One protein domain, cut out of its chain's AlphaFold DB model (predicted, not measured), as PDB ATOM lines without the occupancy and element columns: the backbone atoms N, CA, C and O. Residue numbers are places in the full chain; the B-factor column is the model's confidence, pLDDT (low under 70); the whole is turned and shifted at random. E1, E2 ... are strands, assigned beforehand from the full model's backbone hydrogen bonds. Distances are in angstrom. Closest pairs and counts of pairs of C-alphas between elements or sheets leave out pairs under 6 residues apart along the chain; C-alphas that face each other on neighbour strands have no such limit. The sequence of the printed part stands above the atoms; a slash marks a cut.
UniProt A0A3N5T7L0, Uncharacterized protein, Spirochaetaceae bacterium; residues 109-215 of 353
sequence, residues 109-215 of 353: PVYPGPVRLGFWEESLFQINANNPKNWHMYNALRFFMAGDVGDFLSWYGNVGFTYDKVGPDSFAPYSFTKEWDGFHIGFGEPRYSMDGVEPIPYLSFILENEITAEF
ATOM      1  N   PRO A 109     -19.390 -36.416  28.939       39.09
ATOM      2  CA  PRO A 109     -20.297 -35.428  28.324       39.09
ATOM      3  C   PRO A 109     -20.460 -34.100  29.095       39.09
ATOM      4  O   PRO A 109     -21.480 -33.430  28.946       39.09
ATOM      5  N   VAL A 110     -19.508 -33.718  29.955       41.38
ATOM      6  CA  VAL A 110     -19.665 -32.559  30.859       41.38
ATOM      7  C   VAL A 110     -18.817 -31.340  30.446       41.38
ATOM      8  O   VAL A 110     -19.178 -30.232  30.825       41.38
ATOM      9  N   TYR A 111     -17.774 -31.491  29.614       39.41
ATOM     10  CA  TYR A 111     -16.996 -30.371  29.045       39.41
ATOM     11  C   TYR A 111     -16.483 -30.701  27.626       39.41
ATOM     12  O   TYR A 111     -16.168 -31.867  27.382       39.41
ATOM     13  N   PRO A 112     -16.440 -29.739  26.680       46.16
ATOM     14  CA  PRO A 112     -16.345 -30.042  25.254       46.16
ATOM     15  C   PRO A 112     -14.893 -29.999  24.756       46.16
ATOM     16  O   PRO A 112     -14.181 -29.050  25.055       46.16
ATOM     17  N   GLY A 113     -14.502 -30.999  23.963       52.22
ATOM     18  CA  GLY A 113     -13.290 -30.992  23.136       52.22
ATOM     19  C   GLY A 113     -12.124 -31.862  23.647       52.22
ATOM     20  O   GLY A 113     -11.903 -31.982  24.853       52.22
ATOM     21  N   PRO A 114     -11.383 -32.530  22.750       62.44
ATOM     22  CA  PRO A 114     -10.147 -33.240  23.066       62.44
ATOM     23  C   PRO A 114      -9.003 -32.283  23.415       62.44
ATOM     24  O   PRO A 114      -8.910 -31.165  22.915       62.44
ATOM     25  N   VAL A 115      -8.089 -32.772  24.252       73.62
ATOM     26  CA  VAL A 115      -6.869 -32.062  24.647       73.62
ATOM     27  C   VAL A 115      -5.664 -32.788  24.068       73.62
ATOM     28  O   VAL A 115      -5.514 -33.997  24.259       73.62
ATOM     29  N   ARG A 116      -4.780 -32.047  23.403       78.19
ATOM     30  CA  ARG A 116      -3.505 -32.523  22.874       78.19
ATOM     31  C   ARG A 116      -2.373 -32.090  23.790       78.19
ATOM     32  O   ARG A 116      -2.329 -30.955  24.252       78.19
ATOM     33  N   LEU A 117      -1.450 -33.008  24.044       80.50
ATOM     34  CA  LEU A 117      -0.222 -32.762  24.790       80.50
ATOM     35  C   LEU A 117       0.949 -33.222  23.938       80.50
ATOM     36  O   LEU A 117       0.873 -34.268  23.292       80.50
ATOM     37  N   GLY A 118       2.051 -32.492  23.980       81.19
ATOM     38  CA  GLY A 118       3.263 -32.936  23.317       81.19
ATOM     39  C   GLY A 118       4.480 -32.150  23.746       81.19
ATOM     40  O   GLY A 118       4.434 -31.319  24.654       81.19
ATOM     41  N   PHE A 119       5.590 -32.453  23.092       85.38
ATOM     42  CA  PHE A 119       6.836 -31.740  23.285       85.38
ATOM     43  C   PHE A 119       7.638 -31.725  21.989       85.38
ATOM     44  O   PHE A 119       7.442 -32.585  21.129       85.38
ATOM     45  N   TRP A 120       8.556 -30.776  21.871       84.44
ATOM     46  CA  TRP A 120       9.580 -30.791  20.836       84.44
ATOM     47  C   TRP A 120      10.888 -30.197  21.354       84.44
ATOM     48  O   TRP A 120      10.931 -29.532  22.394       84.44
ATOM     49  N   GLU A 121      11.958 -30.496  20.629       90.62
ATOM     50  CA  GLU A 121      13.321 -30.062  20.907       90.62
ATOM     51  C   GLU A 121      13.824 -29.214  19.736       90.62
ATOM     52  O   GLU A 121      13.594 -29.550  18.574       90.62
ATOM     53  N   GLU A 122      14.537 -28.138  20.047       91.00
ATOM     54  CA  GLU A 122      15.256 -27.321  19.073       91.00
ATOM     55  C   GLU A 122      16.721 -27.236  19.488       91.00
ATOM     56  O   GLU A 122      17.013 -26.930  20.642       91.00
ATOM     57  N   SER A 123      17.640 -27.439  18.545       93.25
ATOM     58  CA  SER A 123      19.074 -27.252  18.766       93.25
ATOM     59  C   SER A 123      19.695 -26.466  17.621       93.25
ATOM     60  O   SER A 123      19.554 -26.820  16.451       93.25
ATOM     61  N   LEU A 124      20.437 -25.420  17.968       93.50
ATOM     62  CA  LEU A 124      21.197 -24.577  17.059       93.50
ATOM     63  C   LEU A 124      22.606 -24.373  17.618       93.50
ATOM     64  O   LEU A 124      22.793 -24.051  18.790       93.50
ATOM     65  N   PHE A 125      23.606 -24.515  16.755       93.50
ATOM     66  CA  PHE A 125      24.986 -24.167  17.065       93.50
ATOM     67  C   PHE A 125      25.561 -23.329  15.929       93.50
ATOM     68  O   PHE A 125      25.486 -23.719  14.764       93.50
ATOM     69  N   GLN A 126      26.156 -22.189  16.269       92.94
ATOM     70  CA  GLN A 126      26.756 -21.286  15.298       92.94
ATOM     71  C   GLN A 126      28.111 -20.785  15.788       92.94
ATOM     72  O   GLN A 126      28.312 -20.516  16.971       92.94
ATOM     73  N   ILE A 127      29.057 -20.644  14.864       92.38
ATOM     74  CA  ILE A 127      30.414 -20.189  15.156       92.38
ATOM     75  C   ILE A 127      30.836 -19.117  14.158       92.38
ATOM     76  O   ILE A 127      30.658 -19.275  12.949       92.38
ATOM     77  N   ASN A 128      31.440 -18.040  14.657       89.38
ATOM     78  CA  ASN A 128      32.081 -17.057  13.798       89.38
ATOM     79  C   ASN A 128      33.443 -17.590  13.325       89.38
ATOM     80  O   ASN A 128      34.369 -17.749  14.122       89.38
ATOM     81  N   ALA A 129      33.599 -17.825  12.021       87.00
ATOM     82  CA  ALA A 129      34.858 -18.315  11.454       87.00
ATOM     83  C   ALA A 129      36.043 -17.344  11.650       87.00
ATOM     84  O   ALA A 129      37.183 -17.790  11.767       87.00
ATOM     85  N   ASN A 130      35.786 -16.032  11.726       87.75
ATOM     86  CA  ASN A 130      36.816 -15.007  11.938       87.75
ATOM     87  C   ASN A 130      37.203 -14.854  13.416       87.75
ATOM     88  O   ASN A 130      38.318 -14.434  13.722       87.75
ATOM     89  N   ASN A 131      36.301 -15.203  14.337       86.94
ATOM     90  CA  ASN A 131      36.575 -15.224  15.769       86.94
ATOM     91  C   ASN A 131      35.938 -16.463  16.420       86.94
ATOM     92  O   ASN A 131      34.851 -16.361  16.987       86.94
ATOM     93  N   PRO A 132      36.620 -17.625  16.406       83.69
ATOM     94  CA  PRO A 132      36.066 -18.886  16.909       83.69
ATOM     95  C   PRO A 132      35.686 -18.885  18.398       83.69
ATOM     96  O   PRO A 132      34.995 -19.789  18.862       83.69
ATOM     97  N   LYS A 133      36.139 -17.886  19.170       84.31
ATOM     98  CA  LYS A 133      35.721 -17.698  20.567       84.31
ATOM     99  C   LYS A 133      34.278 -17.190  20.674       84.31
ATOM    100  O   LYS A 133      33.628 -17.435  21.688       84.31
ATOM    101  N   ASN A 134      33.773 -16.550  19.621       86.62
ATOM    102  CA  ASN A 134      32.396 -16.095  19.500       86.62
ATOM    103  C   ASN A 134      31.569 -17.211  18.859       86.62
ATOM    104  O   ASN A 134      31.462 -17.340  17.638       86.62
ATOM    105  N   TRP A 135      31.016 -18.048  19.728       91.00
ATOM    106  CA  TRP A 135      30.075 -19.097  19.368       91.00
ATOM    107  C   TRP A 135      28.759 -18.891  20.105       91.00
ATOM    108  O   TRP A 135      28.742 -18.408  21.244       91.00
ATOM    109  N   HIS A 136      27.687 -19.293  19.443       92.94
ATOM    110  CA  HIS A 136      26.337 -19.326  19.958       92.94
ATOM    111  C   HIS A 136      25.859 -20.772  20.004       92.94
ATOM    112  O   HIS A 136      26.132 -21.572  19.105       92.94
ATOM    113  N   MET A 137      25.143 -21.099  21.064       92.94
ATOM    114  CA  MET A 137      24.459 -22.371  21.206       92.94
ATOM    115  C   MET A 137      23.089 -22.086  21.768       92.94
ATOM    116  O   MET A 137      22.990 -21.370  22.757       92.94
ATOM    117  N   TYR A 138      22.074 -22.697  21.189       92.81
ATOM    118  CA  TYR A 138      20.714 -22.645  21.677       92.81
ATOM    119  C   TYR A 138      20.160 -24.060  21.671       92.81
ATOM    120  O   TYR A 138      20.191 -24.732  20.646       92.81
ATOM    121  N   ASN A 139      19.705 -24.526  22.827       94.12
ATOM    122  CA  ASN A 139      18.942 -25.759  22.938       94.12
ATOM    123  C   ASN A 139      17.664 -25.433  23.686       94.12
ATOM    124  O   ASN A 139      17.743 -24.812  24.744       94.12
ATOM    125  N   ALA A 140      16.519 -25.855  23.174       93.81
ATOM    126  CA  ALA A 140      15.235 -25.660  23.817       93.81
ATOM    127  C   ALA A 140      14.468 -26.973  23.885       93.81
ATOM    128  O   ALA A 140      14.442 -27.742  22.930       93.81
ATOM    129  N   LEU A 141      13.814 -27.200  25.018       93.75
ATOM    130  CA  LEU A 141      12.826 -28.250  25.202       93.75
ATOM    131  C   LEU A 141      11.502 -27.581  25.544       93.75
ATOM    132  O   LEU A 141      11.407 -26.880  26.554       93.75
ATOM    133  N   ARG A 142      10.486 -27.796  24.714       92.38
ATOM    134  CA  ARG A 142       9.169 -27.179  24.873       92.38
ATOM    135  C   ARG A 142       8.121 -28.243  25.090       92.38
ATOM    136  O   ARG A 142       8.054 -29.199  24.329       92.38
ATOM    137  N   PHE A 143       7.303 -28.059  26.117       90.38
ATOM    138  CA  PHE A 143       6.105 -28.852  26.360       90.38
ATOM    139  C   PHE A 143       4.898 -27.999  26.025       90.38
ATOM    140  O   PHE A 143       4.856 -26.833  26.412       90.38
ATOM    141  N   PHE A 144       3.912 -28.568  25.350       88.44
ATOM    142  CA  PHE A 144       2.711 -27.839  24.981       88.44
ATOM    143  C   PHE A 144       1.447 -28.604  25.325       88.44
ATOM    144  O   PHE A 144       1.432 -29.835  25.439       88.44
ATOM    145  N   MET A 145       0.384 -27.827  25.448       86.31
ATOM    146  CA  MET A 145      -0.980 -28.291  25.543       86.31
ATOM    147  C   MET A 145      -1.866 -27.457  24.631       86.31
ATOM    148  O   MET A 145      -1.657 -26.254  24.492       86.31
ATOM    149  N   ALA A 146      -2.836 -28.111  24.014       86.31
ATOM    150  CA  ALA A 146      -3.748 -27.484  23.080       86.31
ATOM    151  C   ALA A 146      -5.102 -28.191  23.100       86.31
ATOM    152  O   ALA A 146      -5.197 -29.332  23.566       86.31
ATOM    153  N   GLY A 147      -6.146 -27.534  22.626       82.81
ATOM    154  CA  GLY A 147      -7.443 -28.162  22.449       82.81
ATOM    155  C   GLY A 147      -8.507 -27.182  21.995       82.81
ATOM    156  O   GLY A 147      -8.280 -25.978  21.899       82.81
ATOM    157  N   ASP A 148      -9.703 -27.719  21.797       83.19
ATOM    158  CA  ASP A 148     -10.867 -26.956  21.356       83.19
ATOM    159  C   ASP A 148     -11.941 -26.907  22.445       83.19
ATOM    160  O   ASP A 148     -12.012 -27.769  23.321       83.19
ATOM    161  N   VAL A 149     -12.788 -25.881  22.399       82.69
ATOM    162  CA  VAL A 149     -13.983 -25.719  23.230       82.69
ATOM    163  C   VAL A 149     -15.162 -25.463  22.294       82.69
ATOM    164  O   VAL A 149     -15.492 -24.325  21.960       82.69
ATOM    165  N   GLY A 150     -15.818 -26.548  21.881       75.94
ATOM    166  CA  GLY A 150     -16.826 -26.497  20.818       75.94
ATOM    167  C   GLY A 150     -16.206 -26.164  19.458       75.94
ATOM    168  O   GLY A 150     -14.996 -26.258  19.289       75.94
ATOM    169  N   ASP A 151     -17.035 -25.754  18.501       78.94
ATOM    170  CA  ASP A 151     -16.600 -25.586  17.105       78.94
ATOM    171  C   ASP A 151     -16.020 -24.194  16.803       78.94
ATOM    172  O   ASP A 151     -15.647 -23.922  15.669       78.94
ATOM    173  N   PHE A 152     -15.981 -23.291  17.788       82.00
ATOM    174  CA  PHE A 152     -15.669 -21.873  17.576       82.00
ATOM    175  C   PHE A 152     -14.460 -21.376  18.366       82.00
ATOM    176  O   PHE A 152     -14.084 -20.224  18.195       82.00
ATOM    177  N   LEU A 153     -13.891 -22.167  19.284       89.00
ATOM    178  CA  LEU A 153     -12.805 -21.715  20.153       89.00
ATOM    179  C   LEU A 153     -11.712 -22.774  20.256       89.00
ATOM    180  O   LEU A 153     -11.990 -23.896  20.663       89.00
ATOM    181  N   SER A 154     -10.474 -22.383  19.973       91.44
ATOM    182  CA  SER A 154      -9.268 -23.183  20.190       91.44
ATOM    183  C   SER A 154      -8.347 -22.486  21.183       91.44
ATOM    184  O   SER A 154      -8.342 -21.258  21.304       91.44
ATOM    185  N   TRP A 155      -7.554 -23.260  21.909       92.12
ATOM    186  CA  TRP A 155      -6.571 -22.751  22.853       92.12
ATOM    187  C   TRP A 155      -5.273 -23.545  22.767       92.12
ATOM    188  O   TRP A 155      -5.255 -24.732  22.459       92.12
ATOM    189  N   TYR A 156      -4.173 -22.870  23.070       93.00
ATOM    190  CA  TYR A 156      -2.829 -23.411  23.058       93.00
ATOM    191  C   TYR A 156      -1.962 -22.690  24.080       93.00
ATOM    192  O   TYR A 156      -2.070 -21.482  24.298       93.00
ATOM    193  N   GLY A 157      -1.067 -23.441  24.704       92.94
ATOM    194  CA  GLY A 157      -0.037 -22.893  25.566       92.94
ATOM    195  C   GLY A 157       1.163 -23.814  25.623       92.94
ATOM    196  O   GLY A 157       1.018 -25.038  25.665       92.94
ATOM    197  N   ASN A 158       2.354 -23.226  25.667       92.75
ATOM    198  CA  ASN A 158       3.580 -23.964  25.918       92.75
ATOM    199  C   ASN A 158       4.343 -23.432  27.135       92.75
ATOM    200  O   ASN A 158       4.153 -22.308  27.600       92.75
ATOM    201  N   VAL A 159       5.209 -24.294  27.656       93.38
ATOM    202  CA  VAL A 159       6.284 -23.932  28.571       93.38
ATOM    203  C   VAL A 159       7.567 -24.530  28.015       93.38
ATOM    204  O   VAL A 159       7.720 -25.752  27.927       93.38
ATOM    205  N   GLY A 160       8.470 -23.650  27.606       92.62
ATOM    206  CA  GLY A 160       9.797 -23.968  27.110       92.62
ATOM    207  C   GLY A 160      10.881 -23.691  28.135       92.62
ATOM    208  O   GLY A 160      10.799 -22.718  28.880       92.62
ATOM    209  N   PHE A 161      11.921 -24.517  28.121       94.00
ATOM    210  CA  PHE A 161      13.169 -24.284  28.837       94.00
ATOM    211  C   PHE A 161      14.312 -24.275  27.838       94.00
ATOM    212  O   PHE A 161      14.383 -25.165  26.989       94.00
ATOM    213  N   THR A 162      15.214 -23.308  27.959       93.50
ATOM    214  CA  THR A 162      16.419 -23.244  27.132       93.50
ATOM    215  C   THR A 162      17.661 -23.536  27.951       93.50
ATOM    216  O   THR A 162      17.702 -23.266  29.150       93.50
ATOM    217  N   TYR A 163      18.673 -24.089  27.292       93.00
ATOM    218  CA  TYR A 163      20.047 -24.150  27.765       93.00
ATOM    219  C   TYR A 163      20.955 -23.619  26.658       93.00
ATOM    220  O   TYR A 163      21.260 -24.318  25.682       93.00
ATOM    221  N   ASP A 164      21.336 -22.354  26.786       91.44
ATOM    222  CA  ASP A 164      21.897 -21.587  25.684       91.44
ATOM    223  C   ASP A 164      23.029 -20.656  26.129       91.44
ATOM    224  O   ASP A 164      23.088 -20.200  27.268       91.44
ATOM    225  N   LYS A 165      23.973 -20.427  25.215       90.88
ATOM    226  CA  LYS A 165      25.004 -19.396  25.315       90.88
ATOM    227  C   LYS A 165      24.763 -18.396  24.198       90.88
ATOM    228  O   LYS A 165      24.866 -18.741  23.014       90.88
ATOM    229  N   VAL A 166      24.514 -17.148  24.563       89.81
ATOM    230  CA  VAL A 166      24.255 -16.084  23.599       89.81
ATOM    231  C   VAL A 166      25.579 -15.555  23.053       89.81
ATOM    232  O   VAL A 166      26.491 -15.198  23.793       89.81
ATOM    233  N   GLY A 167      25.713 -15.549  21.729       90.56
ATOM    234  CA  GLY A 167      26.887 -15.018  21.044       90.56
ATOM    235  C   GLY A 167      26.450 -14.202  19.837       90.56
ATOM    236  O   GLY A 167      26.543 -14.725  18.734       90.56
ATOM    237  N   PRO A 168      25.977 -12.954  20.005       88.12
ATOM    238  CA  PRO A 168      25.360 -12.190  18.915       88.12
ATOM    239  C   PRO A 168      26.288 -12.030  17.701       88.12
ATOM    240  O   PRO A 168      25.857 -12.141  16.557       88.12
ATOM    241  N   ASP A 169      27.593 -11.898  17.952       89.69
ATOM    242  CA  ASP A 169      28.639 -11.796  16.930       89.69
ATOM    243  C   ASP A 169      28.864 -13.083  16.108       89.69
ATOM    244  O   ASP A 169      29.703 -13.086  15.202       89.69
ATOM    245  N   SER A 170      28.201 -14.204  16.422       90.00
ATOM    246  CA  SER A 170      28.229 -15.402  15.566       90.00
ATOM    247  C   SER A 170      27.319 -15.288  14.348       90.00
ATOM    248  O   SER A 170      27.473 -16.069  13.407       90.00
ATOM    249  N   PHE A 171      26.401 -14.325  14.362       89.56
ATOM    250  CA  PHE A 171      25.425 -14.084  13.315       89.56
ATOM    251  C   PHE A 171      25.917 -13.006  12.345       89.56
ATOM    252  O   PHE A 171      26.797 -12.200  12.655       89.56
ATOM    253  N   ALA A 172      25.333 -12.970  11.145       88.38
ATOM    254  CA  ALA A 172      25.544 -11.842  10.246       88.38
ATOM    255  C   ALA A 172      24.994 -10.549  10.888       88.38
ATOM    256  O   ALA A 172      24.039 -10.621  11.676       88.38
ATOM    257  N   PRO A 173      25.543  -9.367  10.550       86.06
ATOM    258  CA  PRO A 173      25.033  -8.099  11.063       86.06
ATOM    259  C   PRO A 173      23.510  -7.995  10.910       86.06
ATOM    260  O   PRO A 173      22.980  -8.292   9.841       86.06
ATOM    261  N   TYR A 174      22.828  -7.589  11.983       80.50
ATOM    262  CA  TYR A 174      21.366  -7.422  12.055       80.50
ATOM    263  C   TYR A 174      20.519  -8.695  11.873       80.50
ATOM    264  O   TYR A 174      19.306  -8.593  11.735       80.50
ATOM    265  N   SER A 175      21.125  -9.887  11.886       84.56
ATOM    266  CA  SER A 175      20.385 -11.160  11.780       84.56
ATOM    267  C   SER A 175      20.191 -11.885  13.111       84.56
ATOM    268  O   SER A 175      19.370 -12.794  13.196       84.56
ATOM    269  N   PHE A 176      20.929 -11.492  14.155       85.94
ATOM    270  CA  PHE A 176      20.708 -12.025  15.494       85.94
ATOM    271  C   PHE A 176      19.367 -11.531  16.037       85.94
ATOM    272  O   PHE A 176      19.089 -10.331  16.032       85.94
ATOM    273  N   THR A 177      18.573 -12.457  16.561       83.94
ATOM    274  CA  THR A 177      17.361 -12.149  17.310       83.94
ATOM    275  C   THR A 177      17.362 -12.930  18.618       83.94
ATOM    276  O   THR A 177      17.873 -14.049  18.702       83.94
ATOM    277  N   LYS A 178      16.815 -12.312  19.662       83.94
ATOM    278  CA  LYS A 178      16.613 -12.956  20.960       83.94
ATOM    279  C   LYS A 178      15.553 -14.044  20.797       83.94
ATOM    280  O   LYS A 178      14.488 -13.762  20.254       83.94
ATOM    281  N   GLU A 179      15.809 -15.251  21.301       84.31
ATOM    282  CA  GLU A 179      14.859 -16.377  21.228       84.31
ATOM    283  C   GLU A 179      14.145 -16.675  22.559       84.31
ATOM    284  O   GLU A 179      12.987 -17.093  22.558       84.31
ATOM    285  N   TRP A 180      14.771 -16.363  23.696       86.62
ATOM    286  CA  TRP A 180      14.231 -16.625  25.035       86.62
ATOM    287  C   TRP A 180      13.382 -15.479  25.598       86.62
ATOM    288  O   TRP A 180      13.419 -14.342  25.116       86.62
ATOM    289  N   ASP A 181      12.660 -15.767  26.677       86.94
ATOM    290  CA  ASP A 181      11.852 -14.815  27.430       86.94
ATOM    291  C   ASP A 181      12.442 -14.517  28.808       86.94
ATOM    292  O   ASP A 181      13.147 -15.327  29.402       86.94
ATOM    293  N   GLY A 182      12.168 -13.314  29.320       82.38
ATOM    294  CA  GLY A 182      12.696 -12.872  30.608       82.38
ATOM    295  C   GLY A 182      14.227 -12.814  30.635       82.38
ATOM    296  O   GLY A 182      14.850 -12.274  29.711       82.38
ATOM    297  N   PHE A 183      14.792 -13.349  31.719       83.50
ATOM    298  CA  PHE A 183      16.214 -13.349  32.049       83.50
ATOM    299  C   PHE A 183      16.793 -14.762  32.073       83.50
ATOM    300  O   PHE A 183      16.092 -15.740  32.331       83.50
ATOM    301  N   HIS A 184      18.100 -14.852  31.877       89.81
ATOM    302  CA  HIS A 184      18.873 -16.072  32.021       89.81
ATOM    303  C   HIS A 184      19.270 -16.330  33.472       89.81
ATOM    304  O   HIS A 184      19.573 -15.407  34.226       89.81
ATOM    305  N   ILE A 185      19.308 -17.604  33.853       91.38
ATOM    306  CA  ILE A 185      19.674 -18.098  35.179       91.38
ATOM    307  C   ILE A 185      20.924 -18.965  35.053       91.38
ATOM    308  O   ILE A 185      20.903 -20.047  34.462       91.38
ATOM    309  N   GLY A 186      22.012 -18.479  35.633       87.62
ATOM    310  CA  GLY A 186      23.298 -19.150  35.690       87.62
ATOM    311  C   GLY A 186      23.460 -20.004  36.939       87.62
ATOM    312  O   GLY A 186      22.730 -19.891  37.925       87.62
ATOM    313  N   PHE A 187      24.489 -20.847  36.903       83.44
ATOM    314  CA  PHE A 187      24.937 -21.645  38.049       83.44
ATOM    315  C   PHE A 187      26.164 -21.039  38.756       83.44
ATOM    316  O   PHE A 187      26.690 -21.644  39.690       83.44
ATOM    317  N   GLY A 188      26.630 -19.871  38.299       80.00
ATOM    318  CA  GLY A 188      27.781 -19.133  38.824       80.00
ATOM    319  C   GLY A 188      27.460 -17.654  39.049       80.00
ATOM    320  O   GLY A 188      26.293 -17.286  39.146       80.00
ATOM    321  N   GLU A 189      28.499 -16.825  39.142       78.38
ATOM    322  CA  GLU A 189      28.377 -15.363  39.223       78.38
ATOM    323  C   GLU A 189      28.651 -14.742  37.836       78.38
ATOM    324  O   GLU A 189      29.714 -15.043  37.279       78.38
ATOM    325  N   PRO A 190      27.755 -13.893  37.290       79.62
ATOM    326  CA  PRO A 190      26.482 -13.471  37.879       79.62
ATOM    327  C   PRO A 190      25.396 -14.551  37.754       79.62
ATOM    328  O   PRO A 190      25.303 -15.270  36.757       79.62
ATOM    329  N   ARG A 191      24.539 -14.664  38.777       85.06
ATOM    330  CA  ARG A 191      23.442 -15.649  38.780       85.06
ATOM    331  C   ARG A 191      22.352 -15.334  37.757       85.06
ATOM    332  O   ARG A 191      21.693 -16.259  37.286       85.06
ATOM    333  N   TYR A 192      22.127 -14.063  37.455       85.69
ATOM    334  CA  TYR A 192      21.109 -13.622  36.511       85.69
ATOM    335  C   TYR A 192      21.755 -12.757  35.444       85.69
ATOM    336  O   TYR A 192      22.618 -11.959  35.776       85.69
ATOM    337  N   SER A 193      21.308 -12.909  34.202       84.81
ATOM    338  CA  SER A 193      21.725 -12.069  33.080       84.81
ATOM    339  C   SER A 193      20.487 -11.675  32.274       84.81
ATOM    340  O   SER A 193      19.640 -12.518  31.974       84.81
ATOM    341  N   MET A 194      20.320 -10.383  31.982       78.88
ATOM    342  CA  MET A 194      19.149  -9.881  31.242       78.88
ATOM    343  C   MET A 194      19.301 -10.061  29.724       78.88
ATOM    344  O   MET A 194      18.311 -10.290  29.015       78.88
ATOM    345  N   ASP A 195      20.536  -9.976  29.229       77.62
ATOM    346  CA  ASP A 195      20.891 -10.101  27.814       77.62
ATOM    347  C   ASP A 195      21.401 -11.502  27.433       77.62
ATOM    348  O   ASP A 195      21.443 -11.830  26.247       77.62
ATOM    349  N   GLY A 196      21.737 -12.335  28.423       79.50
ATOM    350  CA  GLY A 196      22.217 -13.701  28.242       79.50
ATOM    351  C   GLY A 196      23.636 -13.815  27.696       79.50
ATOM    352  O   GLY A 196      24.075 -14.930  27.389       79.50
ATOM    353  N   VAL A 197      24.356 -12.698  27.530       85.69
ATOM    354  CA  VAL A 197      25.671 -12.655  26.871       85.69
ATOM    355  C   VAL A 197      26.765 -13.049  27.861       85.69
ATOM    356  O   VAL A 197      27.627 -12.270  28.253       85.69
ATOM    357  N   GLU A 198      26.735 -14.319  28.246       85.19
ATOM    358  CA  GLU A 198      27.613 -14.894  29.259       85.19
ATOM    359  C   GLU A 198      28.666 -15.831  28.640       85.19
ATOM    360  O   GLU A 198      28.463 -16.428  27.573       85.19
ATOM    361  N   PRO A 199      29.837 -16.012  29.283       85.62
ATOM    362  CA  PRO A 199      30.900 -16.862  28.747       85.62
ATOM    363  C   PRO A 199      30.542 -18.357  28.766       85.62
ATOM    364  O   PRO A 199      31.180 -19.147  28.063       85.62
ATOM    365  N   ILE A 200      29.534 -18.749  29.548       86.38
ATOM    366  CA  ILE A 200      29.045 -20.123  29.694       86.38
ATOM    367  C   ILE A 200      27.539 -20.185  29.402       86.38
ATOM    368  O   ILE A 200      26.881 -19.152  29.456       86.38
ATOM    369  N   PRO A 201      26.974 -21.368  29.102       89.75
ATOM    370  CA  PRO A 201      25.540 -21.487  28.866       89.75
ATOM    371  C   PRO A 201      24.707 -21.330  30.144       89.75
ATOM    372  O   PRO A 201      25.085 -21.834  31.208       89.75
ATOM    373  N   TYR A 202      23.566 -20.659  30.019       92.44
ATOM    374  CA  TYR A 202      22.606 -20.376  31.085       92.44
ATOM    375  C   TYR A 202      21.265 -21.048  30.772       92.44
ATOM    376  O   TYR A 202      21.030 -21.510  29.656       92.44
ATOM    377  N   LEU A 203      20.385 -21.121  31.774       93.06
ATOM    378  CA  LEU A 203      19.003 -21.547  31.580       93.06
ATOM    379  C   LEU A 203      18.089 -20.351  31.342       93.06
ATOM    380  O   LEU A 203      18.214 -19.345  32.035       93.06
ATOM    381  N   SER A 204      17.121 -20.480  30.446       92.12
ATOM    382  CA  SER A 204      16.023 -19.520  30.315       92.12
ATOM    383  C   SER A 204      14.705 -20.241  30.052       92.12
ATOM    384  O   SER A 204      14.631 -21.472  30.115       92.12
ATOM    385  N   PHE A 205      13.644 -19.483  29.812       91.38
ATOM    386  CA  PHE A 205      12.333 -20.024  29.489       91.38
ATOM    387  C   PHE A 205      11.761 -19.386  28.227       91.38
ATOM    388  O   PHE A 205      12.189 -18.316  27.799       91.38
ATOM    389  N   ILE A 206      10.793 -20.069  27.624       90.81
ATOM    390  CA  ILE A 206      10.041 -19.577  26.470       90.81
ATOM    391  C   ILE A 206       8.566 -19.833  26.722       90.81
ATOM    392  O   ILE A 206       8.203 -20.905  27.208       90.81
ATOM    393  N   LEU A 207       7.727 -18.850  26.420       91.62
ATOM    394  CA  LEU A 207       6.287 -18.943  26.617       91.62
ATOM    395  C   LEU A 207       5.550 -18.430  25.389       91.62
ATOM    396  O   LEU A 207       5.657 -17.273  25.017       91.62
ATOM    397  N   GLU A 208       4.719 -19.262  24.803       92.69
ATOM    398  CA  GLU A 208       3.758 -18.888  23.780       92.69
ATOM    399  C   GLU A 208       2.392 -19.361  24.240       92.69
ATOM    400  O   GLU A 208       2.243 -20.401  24.890       92.69
ATOM    401  N   ASN A 209       1.386 -18.565  23.923       94.75
ATOM    402  CA  ASN A 209       0.010 -18.905  24.204       94.75
ATOM    403  C   ASN A 209      -0.888 -18.323  23.129       94.75
ATOM    404  O   ASN A 209      -0.552 -17.334  22.477       94.75
ATOM    405  N   GLU A 210      -2.036 -18.953  22.966       96.19
ATOM    406  CA  GLU A 210      -3.062 -18.513  22.049       96.19
ATOM    407  C   GLU A 210      -4.414 -18.994  22.557       96.19
ATOM    408  O   GLU A 210      -4.579 -20.143  22.957       96.19
ATOM    409  N   ILE A 211      -5.393 -18.105  22.537       96.06
ATOM    410  CA  ILE A 211      -6.808 -18.449  22.577       96.06
ATOM    411  C   ILE A 211      -7.420 -17.777  21.364       96.06
ATOM    412  O   ILE A 211      -7.387 -16.549  21.273       96.06
ATOM    413  N   THR A 212      -7.984 -18.565  20.460       96.00
ATOM    414  CA  THR A 212      -8.593 -18.073  19.227       96.00
ATOM    415  C   THR A 212     -10.057 -18.449  19.200       96.00
ATOM    416  O   THR A 212     -10.407 -19.607  19.400       96.00
ATOM    417  N   ALA A 213     -10.907 -17.457  18.961       93.31
ATOM    418  CA  ALA A 213     -12.316 -17.640  18.686       93.31
ATOM    419  C   ALA A 213     -12.612 -17.248  17.236       93.31
ATOM    420  O   ALA A 213     -12.297 -16.128  16.824       93.31
ATOM    421  N   GLU A 214     -13.231 -18.149  16.487       90.62
ATOM    422  CA  GLU A 214     -13.553 -17.988  15.074       90.62
ATOM    423  C   GLU A 214     -15.068 -18.097  14.851       90.62
ATOM    424  O   GLU A 214     -15.750 -18.941  15.435       90.62
ATOM    425  N   PHE A 215     -15.616 -17.220  14.010       88.94
ATOM    426  CA  PHE A 215     -17.039 -17.168  13.696       88.94
ATOM    427  C   PHE A 215     -17.267 -16.963  12.195       88.94
ATOM    428  O   PHE A 215     -16.515 -16.256  11.522       88.94
TER     429      PHE A 215
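This is residues 109 to 215 of the 353 residues of an uncharacterized protein of Spirochaetaceae bacterium (UniProt A0A3N5T7L0). A long, twisted ribbon of three antiparallel strands, E1, E2 and E3, runs the length of a rod; E5 and E6, one after the other, make a broken fourth strand along E3, and short E4 widens the sheet beside E5. Two long loops, residues 165 to 180 and 186 to 201, lead into and out of E4. The printed part has 107 residues, no named helix and six strands, E1 to E6 in chain order, in one branched, antiparallel sheet; the class is all strand. It is loose, with a radius of gyration of the C-alphas of 18.2 A and spans of 60 by 30 by 20 A.

E1, residues 115 to 127, E2, residues 135 to 148, and E3, residues 153 to 164, form a meander, each strand the antiparallel neighbour of the one before. N 124 and O 138 are 2.8 A apart across hairpin E1 and E2; N 157 and O 145 are 2.9 A apart across hairpin E2 and E3. On the other side of E3 from E2 lie E5, residues 202 to 206, with N 160 and O 206 2.8 A apart, and E6, residues 209 to 215, with N 154 and O 212 2.8 A apart. E5 runs on into E6 at 13 degrees. E4, residues 181 to 185, forms a hairpin with E5, with N 185 and O 203 2.7 A apart. E1 and E4 are apart.

E1 begins at C-alpha 115 (-6.869, -32.062, 24.647) and spans 40.3 A; E2 spans 41.7 A and E3 35.1 A. E6 spans 20.1 A and ends at C-alpha 215 (-17.039, -17.168, 13.696).

The C-alphas farthest apart, of Pro 109 and Asn 130, are 62.8 A apart. The printed part has no cut. The links E3 to E4 and E4 to E5 are long. Residues 109 to 114 have pLDDT under 70.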